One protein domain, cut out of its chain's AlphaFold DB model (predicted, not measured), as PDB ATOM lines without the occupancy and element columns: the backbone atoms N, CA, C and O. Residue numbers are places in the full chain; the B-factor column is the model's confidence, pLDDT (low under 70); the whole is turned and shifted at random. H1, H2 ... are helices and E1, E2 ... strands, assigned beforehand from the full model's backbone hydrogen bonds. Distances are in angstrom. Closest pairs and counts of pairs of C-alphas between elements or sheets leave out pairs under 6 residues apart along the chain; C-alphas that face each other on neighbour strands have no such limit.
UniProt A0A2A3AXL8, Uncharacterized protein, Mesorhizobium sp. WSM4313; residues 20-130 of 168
ATOM      1  N   ALA A  20     122.220 151.159 171.622       67.19
ATOM      2  CA  ALA A  20     122.041 149.734 171.866       67.19
ATOM      3  C   ALA A  20     123.111 149.240 172.848       67.19
ATOM      4  O   ALA A  20     124.307 149.495 172.680       67.19
ATOM      5  N   VAL A  21     122.669 148.535 173.891       66.06
ATOM      6  CA  VAL A  21     123.544 147.919 174.894       66.06
ATOM      7  C   VAL A  21     123.319 146.415 174.860       66.06
ATOM      8  O   VAL A  21     122.240 145.941 175.209       66.06
ATOM      9  N   PHE A  22     124.351 145.667 174.479       71.06
ATOM     10  CA  PHE A  22     124.339 144.205 174.517       71.06
ATOM     11  C   PHE A  22     125.082 143.733 175.767       71.06
ATOM     12  O   PHE A  22     126.209 144.154 176.030       71.06
ATOM     13  N   ARG A  23     124.435 142.884 176.569       69.31
ATOM     14  CA  ARG A  23     125.020 142.271 177.770       69.31
ATOM     15  C   ARG A  23     124.807 140.772 177.695       69.31
ATOM     16  O   ARG A  23     123.666 140.337 177.558       69.31
ATOM     17  N   ASN A  24     125.891 140.005 177.794       71.44
ATOM     18  CA  ASN A  24     125.870 138.540 177.761       71.44
ATOM     19  C   ASN A  24     125.072 137.984 176.567       71.44
ATOM     20  O   ASN A  24     124.344 137.003 176.698       71.44
ATOM     21  N   THR A  25     125.138 138.662 175.420       74.50
ATOM     22  CA  THR A  25     124.396 138.263 174.223       74.50
ATOM     23  C   THR A  25     125.286 137.377 173.363       74.50
ATOM     24  O   THR A  25     126.464 137.671 173.174       74.50
ATOM     25  N   THR A  26     124.734 136.293 172.831       79.12
ATOM     26  CA  THR A  26     125.425 135.401 171.895       79.12
ATOM     27  C   THR A  26     124.671 135.339 170.571       79.12
ATOM     28  O   THR A  26     123.474 135.610 170.498       79.12
ATOM     29  N   THR A  27     125.382 135.005 169.502       79.19
ATOM     30  CA  THR A  27     124.823 134.754 168.171       79.19
ATOM     31  C   THR A  27     125.641 133.679 167.460       79.19
ATOM     32  O   THR A  27     126.694 133.273 167.947       79.19
ATOM     33  N   ASN A  28     125.178 133.187 166.315       76.19
ATOM     34  CA  ASN A  28     125.923 132.202 165.536       76.19
ATOM     35  C   ASN A  28     126.926 132.913 164.621       76.19
ATOM     36  O   ASN A  28     126.581 133.868 163.926       76.19
ATOM     37  N   CYS A  29     128.171 132.436 164.592       66.62
ATOM     38  CA  CYS A  29     129.173 132.929 163.655       66.62
ATOM     39  C   CYS A  29     128.725 132.619 162.212       66.62
ATOM     40  O   CYS A  29     128.534 131.443 161.893       66.62
ATOM     41  N   PRO A  30     128.614 133.613 161.311       57.91
ATOM     42  CA  PRO A  30     128.149 133.376 159.942       57.91
ATOM     43  C   PRO A  30     129.138 132.555 159.099       57.91
ATOM     44  O   PRO A  30     128.752 132.014 158.069       57.91
ATOM     45  N   LEU A  31     130.402 132.442 159.529       58.09
ATOM     46  CA  LEU A  31     131.438 131.681 158.825       58.09
ATOM     47  C   LEU A  31     131.470 130.199 159.225       58.09
ATOM     48  O   LEU A  31     131.675 129.345 158.370       58.09
ATOM     49  N   CYS A  32     131.297 129.885 160.515       74.56
ATOM     50  CA  CYS A  32     131.481 128.521 161.037       74.56
ATOM     51  C   CYS A  32     130.267 127.941 161.782       74.56
ATOM     52  O   CYS A  32     130.339 126.818 162.272       74.56
ATOM     53  N   GLY A  33     129.182 128.702 161.949       77.25
ATOM     54  CA  GLY A  33     127.964 128.282 162.651       77.25
ATOM     55  C   GLY A  33     128.089 128.147 164.174       77.25
ATOM     56  O   GLY A  33     127.081 127.964 164.850       77.25
ATOM     57  N   THR A  34     129.296 128.260 164.739       76.56
ATOM     58  CA  THR A  34     129.518 128.122 166.186       76.56
ATOM     59  C   THR A  34     128.985 129.344 166.933       76.56
ATOM     60  O   THR A  34     129.138 130.478 166.468       76.56
ATOM     61  N   MET A  35     128.402 129.126 168.113       79.00
ATOM     62  CA  MET A  35     127.967 130.201 169.006       79.00
ATOM     63  C   MET A  35     129.156 131.098 169.379       79.00
ATOM     64  O   MET A  35     130.209 130.617 169.795       79.00
ATOM     65  N   SER A  36     128.995 132.403 169.200       71.31
ATOM     66  CA  SER A  36     129.983 133.438 169.498       71.31
ATOM     67  C   SER A  36     129.341 134.559 170.304       71.31
ATOM     68  O   SER A  36     128.156 134.856 170.162       71.31
ATOM     69  N   GLU A  37     130.127 135.157 171.189       70.62
ATOM     70  CA  GLU A  37     129.680 136.259 172.035       70.62
ATOM     71  C   GLU A  37     129.654 137.574 171.242       70.62
ATOM     72  O   GLU A  37     130.572 137.879 170.476       70.62
ATOM     73  N   ILE A  38     128.593 138.356 171.437       71.75
ATOM     74  CA  ILE A  38     128.535 139.761 171.040       71.75
ATOM     75  C   ILE A  38     129.306 140.551 172.091       71.75
ATOM     76  O   ILE A  38     128.945 140.512 173.267       71.75
ATOM     77  N   LEU A  39     130.353 141.264 171.669       64.94
ATOM     78  CA  LEU A  39     131.203 142.015 172.591       64.94
ATOM     79  C   LEU A  39     130.355 142.952 173.472       64.94
ATOM     80  O   LEU A  39     129.566 143.743 172.953       64.94
ATOM     81  N   PRO A  40     130.493 142.894 174.807       58.62
ATOM     82  CA  PRO A  40     129.811 143.844 175.667       58.62
ATOM     83  C   PRO A  40     130.337 145.248 175.364       58.62
ATOM     84  O   PRO A  40     131.542 145.504 175.380       58.62
ATOM     85  N   GLY A  41     129.427 146.166 175.059       62.47
ATOM     86  CA  GLY A  41     129.797 147.506 174.634       62.47
ATOM     87  C   GLY A  41     128.596 148.404 174.398       62.47
ATOM     88  O   GLY A  41     127.439 147.966 174.419       62.47
ATOM     89  N   ARG A  42     128.891 149.685 174.186       59.41
ATOM     90  CA  ARG A  42     127.910 150.673 173.742       59.41
ATOM     91  C   ARG A  42     128.037 150.810 172.231       59.41
ATOM     92  O   ARG A  42     129.096 151.180 171.728       59.41
ATOM     93  N   TYR A  43     126.957 150.500 171.531       65.44
ATOM     94  CA  TYR A  43     126.891 150.581 170.080       65.44
ATOM     95  C   TYR A  43     126.091 151.828 169.720       65.44
ATOM     96  O   TYR A  43     124.906 151.926 170.046       65.44
ATOM     97  N   GLU A  44     126.752 152.795 169.091       56.88
ATOM     98  CA  GLU A  44     126.131 154.036 168.635       56.88
ATOM     99  C   GLU A  44     126.070 154.038 167.118       56.88
ATOM    100  O   GLU A  44     127.098 153.920 166.449       56.88
ATOM    101  N   LEU A  45     124.869 154.198 166.570       52.38
ATOM    102  CA  LEU A  45     124.712 154.465 165.148       52.38
ATOM    103  C   LEU A  45     124.768 155.977 164.923       52.38
ATOM    104  O   LEU A  45     124.016 156.721 165.553       52.38
ATOM    105  N   VAL A  46     125.633 156.429 164.019       52.38
ATOM    106  CA  VAL A  46     125.667 157.823 163.557       52.38
ATOM    107  C   VAL A  46     125.630 157.793 162.033       52.38
ATOM    108  O   VAL A  46     126.621 157.446 161.389       52.38
ATOM    109  N   GLY A  47     124.469 158.109 161.455       63.19
ATOM    110  CA  GLY A  47     124.214 157.916 160.026       63.19
ATOM    111  C   GLY A  47     124.130 156.431 159.655       63.19
ATOM    112  O   GLY A  47     123.384 155.677 160.271       63.19
ATOM    113  N   ASP A  48     124.909 156.010 158.659       51.88
ATOM    114  CA  ASP A  48     125.022 154.628 158.168       51.88
ATOM    115  C   ASP A  48     126.145 153.822 158.851       51.88
ATOM    116  O   ASP A  48     126.440 152.690 158.462       51.88
ATOM    117  N   ARG A  49     126.790 154.390 159.881       43.91
ATOM    118  CA  ARG A  49     127.962 153.800 160.544       43.91
ATOM    119  C   ARG A  49     127.648 153.372 161.968       43.91
ATOM    120  O   ARG A  49     127.090 154.137 162.751       43.91
ATOM    121  N   MET A  50     128.080 152.161 162.313       49.12
ATOM    122  CA  MET A  50     128.031 151.629 163.673       49.12
ATOM    123  C   MET A  50     129.370 151.885 164.372       49.12
ATOM    124  O   MET A  50     130.387 151.290 164.015       49.12
ATOM    125  N   ASN A  51     129.370 152.755 165.377       52.44
ATOM    126  CA  ASN A  51     130.491 152.927 166.292       52.44
ATOM    127  C   ASN A  51     130.343 151.946 167.448       52.44
ATOM    128  O   ASN A  51     129.285 151.865 168.072       52.44
ATOM    129  N   VAL A  52     131.419 151.234 167.762       55.38
ATOM    130  CA  VAL A  52     131.474 150.355 168.929       55.38
ATOM    131  C   VAL A  52     132.416 150.980 169.944       55.38
ATOM    132  O   VAL A  52     133.624 151.045 169.723       55.38
ATOM    133  N   LEU A  53     131.867 151.435 171.065       56.41
ATOM    134  CA  LEU A  53     132.643 151.728 172.263       56.41
ATOM    135  C   LEU A  53     132.790 150.417 173.036       56.41
ATOM    136  O   LEU A  53     131.873 149.965 173.730       56.41
ATOM    137  N   LEU A  54     133.948 149.792 172.832       56.88
ATOM    138  CA  LEU A  54     134.410 148.616 173.556       56.88
ATOM    139  C   LEU A  54     134.670 149.039 175.004       56.88
ATOM    140  O   LEU A  54     135.714 149.602 175.294       56.88
ATOM    141  N   ASP A  55     133.701 148.786 175.879       58.88
ATOM    142  CA  ASP A  55     133.745 149.075 177.316       58.88
ATOM    143  C   ASP A  55     133.769 150.583 177.684       58.88
ATOM    144  O   ASP A  55     134.634 151.358 177.275       58.88
ATOM    145  N   GLY A  56     132.793 151.020 178.488       57.88
ATOM    146  CA  GLY A  56     132.669 152.421 178.927       57.88
ATOM    147  C   GLY A  56     133.814 152.881 179.835       57.88
ATOM    148  O   GLY A  56     133.991 154.083 180.036       57.88
ATOM    149  N   ASP A  57     134.600 151.929 180.339       66.44
ATOM    150  CA  ASP A  57     135.761 152.158 181.194       66.44
ATOM    151  C   ASP A  57     137.024 152.557 180.400       66.44
ATOM    152  O   ASP A  57     138.007 153.020 180.987       66.44
ATOM    153  N   ILE A  58     137.033 152.412 179.065       71.94
ATOM    154  CA  ILE A  58     138.186 152.793 178.237       71.94
ATOM    155  C   ILE A  58     138.153 154.299 177.953       71.94
ATOM    156  O   ILE A  58     137.301 154.816 177.230       71.94
ATOM    157  N   SER A  59     139.139 155.018 178.494       80.06
ATOM    158  CA  SER A  59     139.286 156.458 178.261       80.06
ATOM    159  C   SER A  59     139.557 156.797 176.785       80.06
ATOM    160  O   SER A  59     140.131 156.013 176.030       80.06
ATOM    161  N   GLN A  60     139.237 158.026 176.366       74.88
ATOM    162  CA  GLN A  60     139.553 158.498 175.009       74.88
ATOM    163  C   GLN A  60     141.062 158.444 174.702       74.88
ATOM    164  O   GLN A  60     141.452 158.153 173.572       74.88
ATOM    165  N   ALA A  61     141.909 158.699 175.703       79.31
ATOM    166  CA  ALA A  61     143.358 158.580 175.563       79.31
ATOM    167  C   ALA A  61     143.776 157.126 175.292       79.31
ATOM    168  O   ALA A  61     144.599 156.876 174.413       79.31
ATOM    169  N   ALA A  62     143.150 156.168 175.982       83.69
ATOM    170  CA  ALA A  62     143.367 154.745 175.750       83.69
ATOM    171  C   ALA A  62     142.920 154.316 174.343       83.69
ATOM    172  O   ALA A  62     143.656 153.603 173.667       83.69
ATOM    173  N   LEU A  63     141.779 154.813 173.849       81.00
ATOM    174  CA  LEU A  63     141.355 154.585 172.461       81.00
ATOM    175  C   LEU A  63     142.384 155.129 171.458       81.00
ATOM    176  O   LEU A  63     142.774 154.422 170.532       81.00
ATOM    177  N   GLY A  64     142.875 156.355 171.663       83.19
ATOM    178  CA  GLY A  64     143.919 156.943 170.817       83.19
ATOM    179  C   GLY A  64     145.208 156.113 170.795       83.19
ATOM    180  O   GLY A  64     145.798 155.916 169.732       83.19
ATOM    181  N   ALA A  65     145.612 155.569 171.942       89.19
ATOM    182  CA  ALA A  65     146.769 154.688 172.041       89.19
ATOM    183  C   ALA A  65     146.540 153.344 171.318       89.19
ATOM    184  O   ALA A  65     147.396 152.915 170.546       89.19
ATOM    185  N   LEU A  66     145.360 152.730 171.469       86.25
ATOM    186  CA  LEU A  66     144.995 151.501 170.750       86.25
ATOM    187  C   LEU A  66     144.968 151.702 169.231       86.25
ATOM    188  O   LEU A  66     145.432 150.834 168.491       86.25
ATOM    189  N   ARG A  67     144.498 152.860 168.753       85.38
ATOM    190  CA  ARG A  67     144.562 153.218 167.330       85.38
ATOM    191  C   ARG A  67     145.992 153.217 166.808       85.38
ATOM    192  O   ARG A  67     146.254 152.626 165.768       85.38
ATOM    193  N   ASN A  68     146.900 153.870 167.530       90.75
ATOM    194  CA  ASN A  68     148.301 153.964 167.130       90.75
ATOM    195  C   ASN A  68     148.931 152.564 167.024       90.75
ATOM    196  O   ASN A  68     149.589 152.258 166.032       90.75
ATOM    197  N   ILE A  69     148.639 151.677 167.982       91.44
ATOM    198  CA  ILE A  69     149.079 150.274 167.938       91.44
ATOM    199  C   ILE A  69     148.562 149.576 166.672       91.44
ATOM    200  O   ILE A  69     149.347 148.957 165.958       91.44
ATOM    201  N   VAL A  70     147.269 149.698 166.354       85.88
ATOM    202  CA  VAL A  70     146.681 149.089 165.148       85.88
ATOM    203  C   VAL A  70     147.315 149.636 163.869       85.88
ATOM    204  O   VAL A  70     147.652 148.864 162.976       85.88
ATOM    205  N   GLU A  71     147.522 150.948 163.777       86.00
ATOM    206  CA  GLU A  71     148.138 151.577 162.607       86.00
ATOM    207  C   GLU A  71     149.598 151.123 162.416       86.00
ATOM    208  O   GLU A  71     150.007 150.810 161.297       86.00
ATOM    209  N   ARG A  72     150.382 151.021 163.500       93.56
ATOM    210  CA  ARG A  72     151.754 150.479 163.470       93.56
ATOM    211  C   ARG A  72     151.770 149.006 163.066       93.56
ATOM    212  O   ARG A  72     152.614 148.592 162.272       93.56
ATOM    213  N   LEU A  73     150.820 148.223 163.573       87.31
ATOM    214  CA  LEU A  73     150.666 146.812 163.228       87.31
ATOM    215  C   LEU A  73     150.326 146.631 161.739       87.31
ATOM    216  O   LEU A  73     150.928 145.792 161.078       87.31
ATOM    217  N   GLN A  74     149.436 147.457 161.177       82.94
ATOM    218  CA  GLN A  74     149.104 147.445 159.743       82.94
ATOM    219  C   GLN A  74     150.286 147.821 158.842       82.94
ATOM    220  O   GLN A  74     150.416 147.285 157.743       82.94
ATOM    221  N   ARG A  75     151.158 148.726 159.300       91.12
ATOM    222  CA  ARG A  75     152.396 149.092 158.594       91.12
ATOM    223  C   ARG A  75     153.528 148.073 158.780       91.12
ATOM    224  O   ARG A  75     154.615 148.290 158.254       91.12
ATOM    225  N   ASN A  76     153.283 146.966 159.487       90.81
ATOM    226  CA  ASN A  76     154.282 145.960 159.864       90.81
ATOM    227  C   ASN A  76     155.458 146.533 160.686       90.81
ATOM    228  O   ASN A  76     156.558 145.987 160.663       90.81
ATOM    229  N   GLU A  77     155.241 147.626 161.422       96.38
ATOM    230  CA  GLU A  77     156.260 148.238 162.294       96.38
ATOM    231  C   GLU A  77     156.393 147.501 163.633       96.38
ATOM    232  O   GLU A  77     157.424 147.585 164.298       96.38
ATOM    233  N   ILE A  78     155.340 146.784 164.031       96.25
ATOM    234  CA  ILE A  78     155.314 145.903 165.198       96.25
ATOM    235  C   ILE A  78     154.698 144.558 164.841       96.25
ATOM    236  O   ILE A  78     153.862 144.446 163.947       96.25
ATOM    237  N   THR A  79     155.095 143.533 165.582       92.44
ATOM    238  CA  THR A  79     154.504 142.194 165.515       92.44
ATOM    239  C   THR A  79     153.184 142.123 166.295       92.44
ATOM    240  O   THR A  79     152.988 142.896 167.238       92.44
ATOM    241  N   PRO A  80     152.295 141.153 166.002       89.12
ATOM    242  CA  PRO A  80     151.085 140.930 166.800       89.12
ATOM    243  C   PRO A  80     151.366 140.704 168.296       89.12
ATOM    244  O   PRO A  80     150.629 141.196 169.146       89.12
ATOM    245  N   ALA A  81     152.468 140.019 168.629       91.56
ATOM    246  CA  ALA A  81     152.885 139.800 170.014       91.56
ATOM    247  C   ALA A  81     153.276 141.112 170.720       91.56
ATOM    248  O   ALA A  81     152.909 141.323 171.873       91.56
ATOM    249  N   GLN A  82     153.974 142.017 170.025       95.00
ATOM    250  CA  GLN A  82     154.285 143.351 170.551       95.00
ATOM    251  C   GLN A  82     153.021 144.203 170.699       95.00
ATOM    252  O   GLN A  82     152.832 144.814 171.745       95.00
ATOM    253  N   ALA A  83     152.132 144.190 169.702       92.50
ATOM    254  CA  ALA A  83     150.864 144.916 169.753       92.50
ATOM    255  C   ALA A  83     150.003 144.488 170.951       92.50
ATOM    256  O   ALA A  83     149.453 145.337 171.648       92.50
ATOM    257  N   ARG A  84     149.956 143.182 171.241       93.69
ATOM    258  CA  ARG A  84     149.308 142.643 172.439       93.69
ATOM    259  C   ARG A  84     149.914 143.216 173.721       93.69
ATOM    260  O   ARG A  84     149.171 143.761 174.530       93.69
ATOM    261  N   THR A  85     151.232 143.122 173.898       95.31
ATOM    262  CA  THR A  85     151.922 143.629 175.098       95.31
ATOM    263  C   THR A  85     151.706 145.132 175.287       95.31
ATOM    264  O   THR A  85     151.416 145.588 176.392       95.31
ATOM    265  N   GLU A  86     151.795 145.914 174.207       96.12
ATOM    266  CA  GLU A  86     151.529 147.354 174.246       96.12
ATOM    267  C   GLU A  86     150.060 147.644 174.606       96.12
ATOM    268  O   GLU A  86     149.784 148.519 175.425       96.12
ATOM    269  N   ALA A  87     149.105 146.874 174.083       91.69
ATOM    270  CA  ALA A  87     147.691 147.030 174.415       91.69
ATOM    271  C   ALA A  87     147.378 146.673 175.878       91.69
ATOM    272  O   ALA A  87     146.647 147.408 176.541       91.69
ATOM    273  N   GLU A  88     147.963 145.594 176.407       93.69
ATOM    274  CA  GLU A  88     147.826 145.194 177.818       93.69
ATOM    275  C   GLU A  88     148.352 146.274 178.776       93.69
ATOM    276  O   GLU A  88     147.798 146.445 179.863       93.69
ATOM    277  N   SER A  89     149.359 147.051 178.352       94.81
ATOM    278  CA  SER A  89     149.896 148.179 179.124       94.81
ATOM    279  C   SER A  89     148.935 149.372 179.227       94.81
ATOM    280  O   SER A  89     148.977 150.113 180.208       94.81
ATOM    281  N   ILE A  90     148.040 149.541 178.247       91.00
ATOM    282  CA  ILE A  90     146.986 150.568 178.262       91.00
ATOM    283  C   ILE A  90     145.832 150.109 179.156       91.00
ATOM    284  O   ILE A  90     145.303 150.861 179.975       91.00
ATOM    285  N   THR A  91     145.398 148.866 178.965       86.44
ATOM    286  CA  THR A  91     144.361 148.224 179.768       86.44
ATOM    287  C   THR A  91     144.562 146.714 179.699       86.44
ATOM    288  O   THR A  91     144.584 146.172 178.593       86.44
ATOM    289  N   PRO A  92     144.608 145.993 180.837       86.75
ATOM    290  CA  PRO A  92     144.905 144.557 180.847       86.75
ATOM    291  C   PRO A  92     144.001 143.707 179.941       86.75
ATOM    292  O   PRO A  92     144.416 142.673 179.426       86.75
ATOM    293  N   LYS A  93     142.752 144.134 179.711       82.81
ATOM    294  CA  LYS A  93     141.803 143.431 178.831       82.81
ATOM    295  C   LYS A  93     142.052 143.674 177.337       82.81
ATOM    296  O   LYS A  93     141.617 142.860 176.525       82.81
ATOM    297  N   ALA A  94     142.726 144.762 176.963       85.50
ATOM    298  CA  ALA A  94     142.866 145.184 175.570       85.50
ATOM    299  C   ALA A  94     143.809 144.283 174.758       85.50
ATOM    300  O   ALA A  94     143.657 144.192 173.542       85.50
ATOM    301  N   GLY A  95     144.704 143.533 175.413       85.25
ATOM    302  CA  GLY A  95     145.532 142.513 174.756       85.25
ATOM    303  C   GLY A  95     144.731 141.475 173.973       85.25
ATOM    304  O   GLY A  95     145.172 141.015 172.922       85.25
ATOM    305  N   ARG A  96     143.509 141.164 174.430       83.62
ATOM    306  CA  ARG A  96     142.612 140.200 173.776       83.62
ATOM    307  C   ARG A  96     142.202 140.620 172.362       83.62
ATOM    308  O   ARG A  96     141.866 139.757 171.564       83.62
ATOM    309  N   LEU A  97     142.255 141.915 172.037       79.44
ATOM    310  CA  LEU A  97     141.963 142.421 170.687       79.44
ATOM    311  C   LEU A  97     142.998 141.963 169.652       79.44
ATOM    312  O   LEU A  97     142.705 141.937 168.461       79.44
ATOM    313  N   PHE A  98     144.199 141.606 170.106       83.81
ATOM    314  CA  PHE A  98     145.314 141.187 169.260       83.81
ATOM    315  C   PHE A  98     145.551 139.673 169.314       83.81
ATOM    316  O   PHE A  98     146.445 139.169 168.632       83.81
ATOM    317  N   ASP A  99     144.732 138.929 170.066       82.81
ATOM    318  CA  ASP A  99     144.755 137.464 170.126       82.81
ATOM    319  C   ASP A  99     144.010 136.851 168.927       82.81
ATOM    320  O   ASP A  99     143.037 136.108 169.044       82.81
ATOM    321  N   ILE A 100     144.437 137.267 167.735       76.56
ATOM    322  CA  ILE A 100     143.799 136.959 166.452       76.56
ATOM    323  C   ILE A 100     144.765 136.253 165.501       76.56
ATOM    324  O   ILE A 100     144.569 136.278 164.287       76.56
ATOM    325  N   ALA A 101     145.831 135.643 166.028       72.62
ATOM    326  CA  ALA A 101     146.855 134.966 165.228       72.62
ATOM    327  C   ALA A 101     146.231 133.962 164.242       72.62
ATOM    328  O   ALA A 101     146.565 133.981 163.054       72.62
ATOM    329  N   ASP A 102     145.231 133.217 164.718       74.44
ATOM    330  CA  ASP A 102     144.527 132.171 163.971       74.44
ATOM    331  C   ASP A 102     143.384 132.693 163.086       74.44
ATOM    332  O   ASP A 102     142.699 131.917 162.422       74.44
ATOM    333  N   TRP A 103     143.131 134.004 163.072       77.31
ATOM    334  CA  TRP A 103     142.067 134.569 162.247       77.31
ATOM    335  C   TRP A 103     142.499 134.647 160.786       77.31
ATOM    336  O   TRP A 103     143.671 134.881 160.470       77.31
ATOM    337  N   SER A 104     141.526 134.520 159.882       76.12
ATOM    338  CA  SER A 104     141.751 134.782 158.462       76.12
ATOM    339  C   SER A 104     142.160 136.241 158.233       76.12
ATOM    340  O   SER A 104     141.747 137.142 158.968       76.12
ATOM    341  N   ASP A 105     142.938 136.494 157.181       76.38
ATOM    342  CA  ASP A 105     143.418 137.845 156.860       76.38
ATOM    343  C   ASP A 105     142.270 138.840 156.645       76.38
ATOM    344  O   ASP A 105     142.350 139.992 157.072       76.38
ATOM    345  N   GLY A 106     141.148 138.383 156.079       70.12
ATOM    346  CA  GLY A 106     139.941 139.201 155.927       70.12
ATOM    347  C   GLY A 106     139.303 139.599 157.263       70.12
ATOM    348  O   GLY A 106     138.871 140.745 157.426       70.12
ATOM    349  N   ALA A 107     139.285 138.696 158.250       68.56
ATOM    350  CA  ALA A 107     138.776 139.002 159.586       68.56
ATOM    351  C   ALA A 107     139.698 139.988 160.324       68.56
ATOM    352  O   ALA A 107     139.212 140.947 160.925       68.56
ATOM    353  N   LYS A 108     141.023 139.808 160.203       73.62
ATOM    354  CA  LYS A 108     142.031 140.741 160.739       73.62
ATOM    355  C   LYS A 108     141.856 142.144 160.149       73.62
ATOM    356  O   LYS A 108     141.749 143.117 160.892       73.62
ATOM    357  N   ALA A 109     141.747 142.249 158.823       71.62
ATOM    358  CA  ALA A 109     141.557 143.522 158.130       71.62
ATOM    359  C   ALA A 109     140.264 144.241 158.556       71.62
ATOM    360  O   ALA A 109     140.286 145.446 158.815       71.62
ATOM    361  N   THR A 110     139.159 143.500 158.685       70.94
ATOM    362  CA  THR A 110     137.857 144.046 159.111       70.94
ATOM    363  C   THR A 110     137.919 144.612 160.529       70.94
ATOM    364  O   THR A 110     137.459 145.731 160.769       70.94
ATOM    365  N   LEU A 111     138.537 143.880 161.463       71.69
ATOM    366  CA  LEU A 111     138.728 144.351 162.834       71.69
ATOM    367  C   LEU A 111     139.530 145.656 162.858       71.69
ATOM    368  O   LEU A 111     139.083 146.646 163.437       71.69
ATOM    369  N   TYR A 112     140.682 145.693 162.189       73.12
ATOM    370  CA  TYR A 112     141.530 146.885 162.188       73.12
ATOM    371  C   TYR A 112     140.843 148.101 161.552       73.12
ATOM    372  O   TYR A 112     140.930 149.205 162.093       73.12
ATOM    373  N   ALA A 113     140.095 147.905 160.461       70.31
ATOM    374  CA  ALA A 113     139.311 148.969 159.837       70.31
ATOM    375  C   ALA A 113     138.245 149.538 160.790       70.31
ATOM    376  O   ALA A 113     138.055 150.754 160.841       70.31
ATOM    377  N   SER A 114     137.591 148.685 161.587       67.31
ATOM    378  CA  SER A 114     136.581 149.120 162.560       67.31
ATOM    379  C   SER A 114     137.166 149.964 163.701       67.31
ATOM    380  O   SER A 114     136.571 150.974 164.078       67.31
ATOM    381  N   ILE A 115     138.366 149.622 164.191       69.75
ATOM    382  CA  ILE A 115     139.055 150.381 165.247       69.75
ATOM    383  C   ILE A 115     139.446 151.775 164.736       69.75
ATOM    384  O   ILE A 115     139.194 152.781 165.399       69.75
ATOM    385  N   ILE A 116     140.018 151.851 163.530       69.50
ATOM    386  CA  ILE A 116     140.412 153.128 162.920       69.50
ATOM    387  C   ILE A 116     139.173 153.986 162.618       69.50
ATOM    388  O   ILE A 116     139.150 155.176 162.942       69.50
ATOM    389  N   GLY A 117     138.130 153.376 162.044       63.28
ATOM    390  CA  GLY A 117     136.890 154.052 161.668       63.28
ATOM    391  C   GLY A 117     136.114 154.617 162.860       63.28
ATOM    392  O   GLY A 117     135.727 155.787 162.830       63.28
ATOM    393  N   GLY A 118     135.944 153.833 163.931       61.88
ATOM    394  CA  GLY A 118     135.207 154.265 165.125       61.88
ATOM    395  C   GLY A 118     135.864 155.448 165.844       61.88
ATOM    396  O   GLY A 118     135.184 156.359 166.313       61.88
ATOM    397  N   ILE A 119     137.200 155.499 165.873       58.56
ATOM    398  CA  ILE A 119     137.939 156.571 166.562       58.56
ATOM    399  C   ILE A 119     137.944 157.870 165.750       58.56
ATOM    400  O   ILE A 119     137.825 158.955 166.326       58.56
ATOM    401  N   ALA A 120     138.045 157.786 164.421       57.56
ATOM    402  CA  ALA A 120     137.940 158.957 163.552       57.56
ATOM    403  C   ALA A 120     136.579 159.663 163.702       57.56
ATOM    404  O   ALA A 120     136.521 160.894 163.671       57.56
ATOM    405  N   LEU A 121     135.502 158.905 163.935       52.59
ATOM    406  CA  LEU A 121     134.164 159.469 164.097       52.59
ATOM    407  C   LEU A 121     133.994 160.239 165.412       52.59
ATOM    408  O   LEU A 121     133.449 161.340 165.409       52.59
ATOM    409  N   ILE A 122     134.516 159.704 166.521       57.94
ATOM    410  CA  ILE A 122     134.490 160.382 167.830       57.94
ATOM    411  C   ILE A 122     135.278 161.699 167.769       57.94
ATOM    412  O   ILE A 122     134.856 162.707 168.341       57.94
ATOM    413  N   ALA A 123     136.409 161.712 167.057       54.81
ATOM    414  CA  ALA A 123     137.190 162.926 166.848       54.81
ATOM    415  C   ALA A 123     136.416 163.969 166.020       54.81
ATOM    416  O   ALA A 123     136.330 165.125 166.429       54.81
ATOM    417  N   ALA A 124     135.795 163.555 164.908       54.31
ATOM    418  CA  ALA A 124     135.009 164.441 164.049       54.31
ATOM    419  C   ALA A 124     133.776 165.017 164.768       54.31
ATOM    420  O   ALA A 124     133.556 166.226 164.717       54.31
ATOM    421  N   ALA A 125     133.032 164.188 165.509       53.75
ATOM    422  CA  ALA A 125     131.852 164.610 166.266       53.75
ATOM    423  C   ALA A 125     132.182 165.705 167.298       53.75
ATOM    424  O   ALA A 125     131.441 166.683 167.424       53.75
ATOM    425  N   LYS A 126     133.330 165.589 167.984       54.25
ATOM    426  CA  LYS A 126     133.811 166.608 168.932       54.25
ATOM    427  C   LYS A 126     134.244 167.911 168.257       54.25
ATOM    428  O   LYS A 126     134.083 168.977 168.849       54.25
ATOM    429  N   MET A 127     134.766 167.850 167.031       57.09
ATOM    430  CA  MET A 127     135.114 169.047 166.255       57.09
ATOM    431  C   MET A 127     133.868 169.787 165.749       57.09
ATOM    432  O   MET A 127     133.869 171.014 165.698       57.09
ATOM    433  N   SER A 128     132.787 169.069 165.436       51.88
ATOM    434  CA  SER A 128     131.511 169.662 165.008       51.88
ATOM    435  C   SER A 128     130.670 170.254 166.146       51.88
ATOM    436  O   SER A 128     129.847 171.125 165.893       51.88
ATOM    437  N   SER A 129     130.886 169.861 167.406       50.06
ATOM    438  CA  SER A 129     130.130 170.390 168.559       50.06
ATOM    439  C   SER A 129     130.537 171.805 169.023       50.06
ATOM    440  O   SER A 129     130.042 172.272 170.046       50.06
ATOM    441  N   GLY A 130     131.426 172.495 168.296       49.56
ATOM    442  CA  GLY A 130     131.879 173.863 168.599       49.56
ATOM    443  C   GLY A 130     131.176 174.989 167.823       49.56
ATOM    444  O   GLY A 130     131.477 176.155 168.064       49.56
TER     445      GLY A 130
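What this domain is: This is residues 20 to 130 of the 168 residues of an uncharacterized protein of Mesorhizobium sp. WSM4313 (UniProt A0A2A3AXL8). A small three-stranded sheet, E1 E4 E5, lies on one side of a long helix, H4, and a group of three shorter helices, H1, H2 and H3, lies on the other side. H4 runs between the two parts, across the strands, along the longest axis, and a second small strand hairpin, E2 and E3, lies beyond the sheet, apart from the helices. The printed part has 111 residues, with five named strands followed by four named helices, E1 E2 E3 E4 E5 H1 H2 H3 H4. Both sheets, of order E1 E4 E5 and E2 E3, are antiparallel, and the class is mixed, helices and strands. The whole is compact, with a radius of gyration of the C-alphas of 14.6 A and spans of 44 by 34 by 24 A.

How they stand to each other: In the larger sheet E4, residues 41 to 46, is the inner strand, with E1, residues 20 to 22, and E5, residues 49 to 54, at the edges. E4 and E5 form a hairpin, with N 44 and O 51 at 2.9 A; in E1 and E4, N 43 and O 20 are 3.1 A apart. H4, residues 105 to 128, is on this sheet at a height of 6.6 A over it, over E5 and only just over E4, on which 3 of its C-alphas fall. On the local plane it stands at 82 degrees to E5, across the strands; their closest C-alphas, of Asn 51 and Gly 118, are 5.0 A apart. With residues 112 to 119 alone, H4 touches H1, residues 60 to 74, at a steep tilt of 38 degrees, opposite ways; the closest C-alphas, of Arg 67 and Ile 116, are 6.1 A apart. H1 and H2, residues 80 to 90, form a helical hairpin at a shallow tilt of 9 degrees, with the C-alphas of Ile 69 and Ala 83 closest at 5.9 A. H2 touches H3, residues 94 to 98, where the C-alphas of Arg 84 and Gly 95 are closest at 4.4 A. H3 is near H1 and near H4. E2, residues 26 to 28, and E3, residues 35 to 37, form a hairpin, with N 36 and O 27 at 2.8 A. In H1, H2 and H4 every O i to N i+4 pair is within hydrogen-bond range; in H3 it is 0 of 1, beside 2 of 2 O i to N i+3 pairs.

Where its parts are: E1 begins at C-alpha 20, (122.041, 149.734, 171.866). E4 is 15.7 A long and E5 15.4 A. H1 is 21.1 A long, from C-alpha 60 at (139.553, 158.498, 175.009), and H2 is 15.5 A. H4, 34.9 A long, ends at C-alpha 128, (131.511, 169.662, 165.008).

The domain as a whole: The C-alphas farthest apart, of Gly 33 and Gly 130, are 46.1 A apart. The printed part has no cut and no long link. Residues 102 to 107, of which 105 to 107 belong to H4, stand free. The mean pLDDT of the printed part is 73.3; 43 residues are under 70, among them 39 to 57 and 114 to 130.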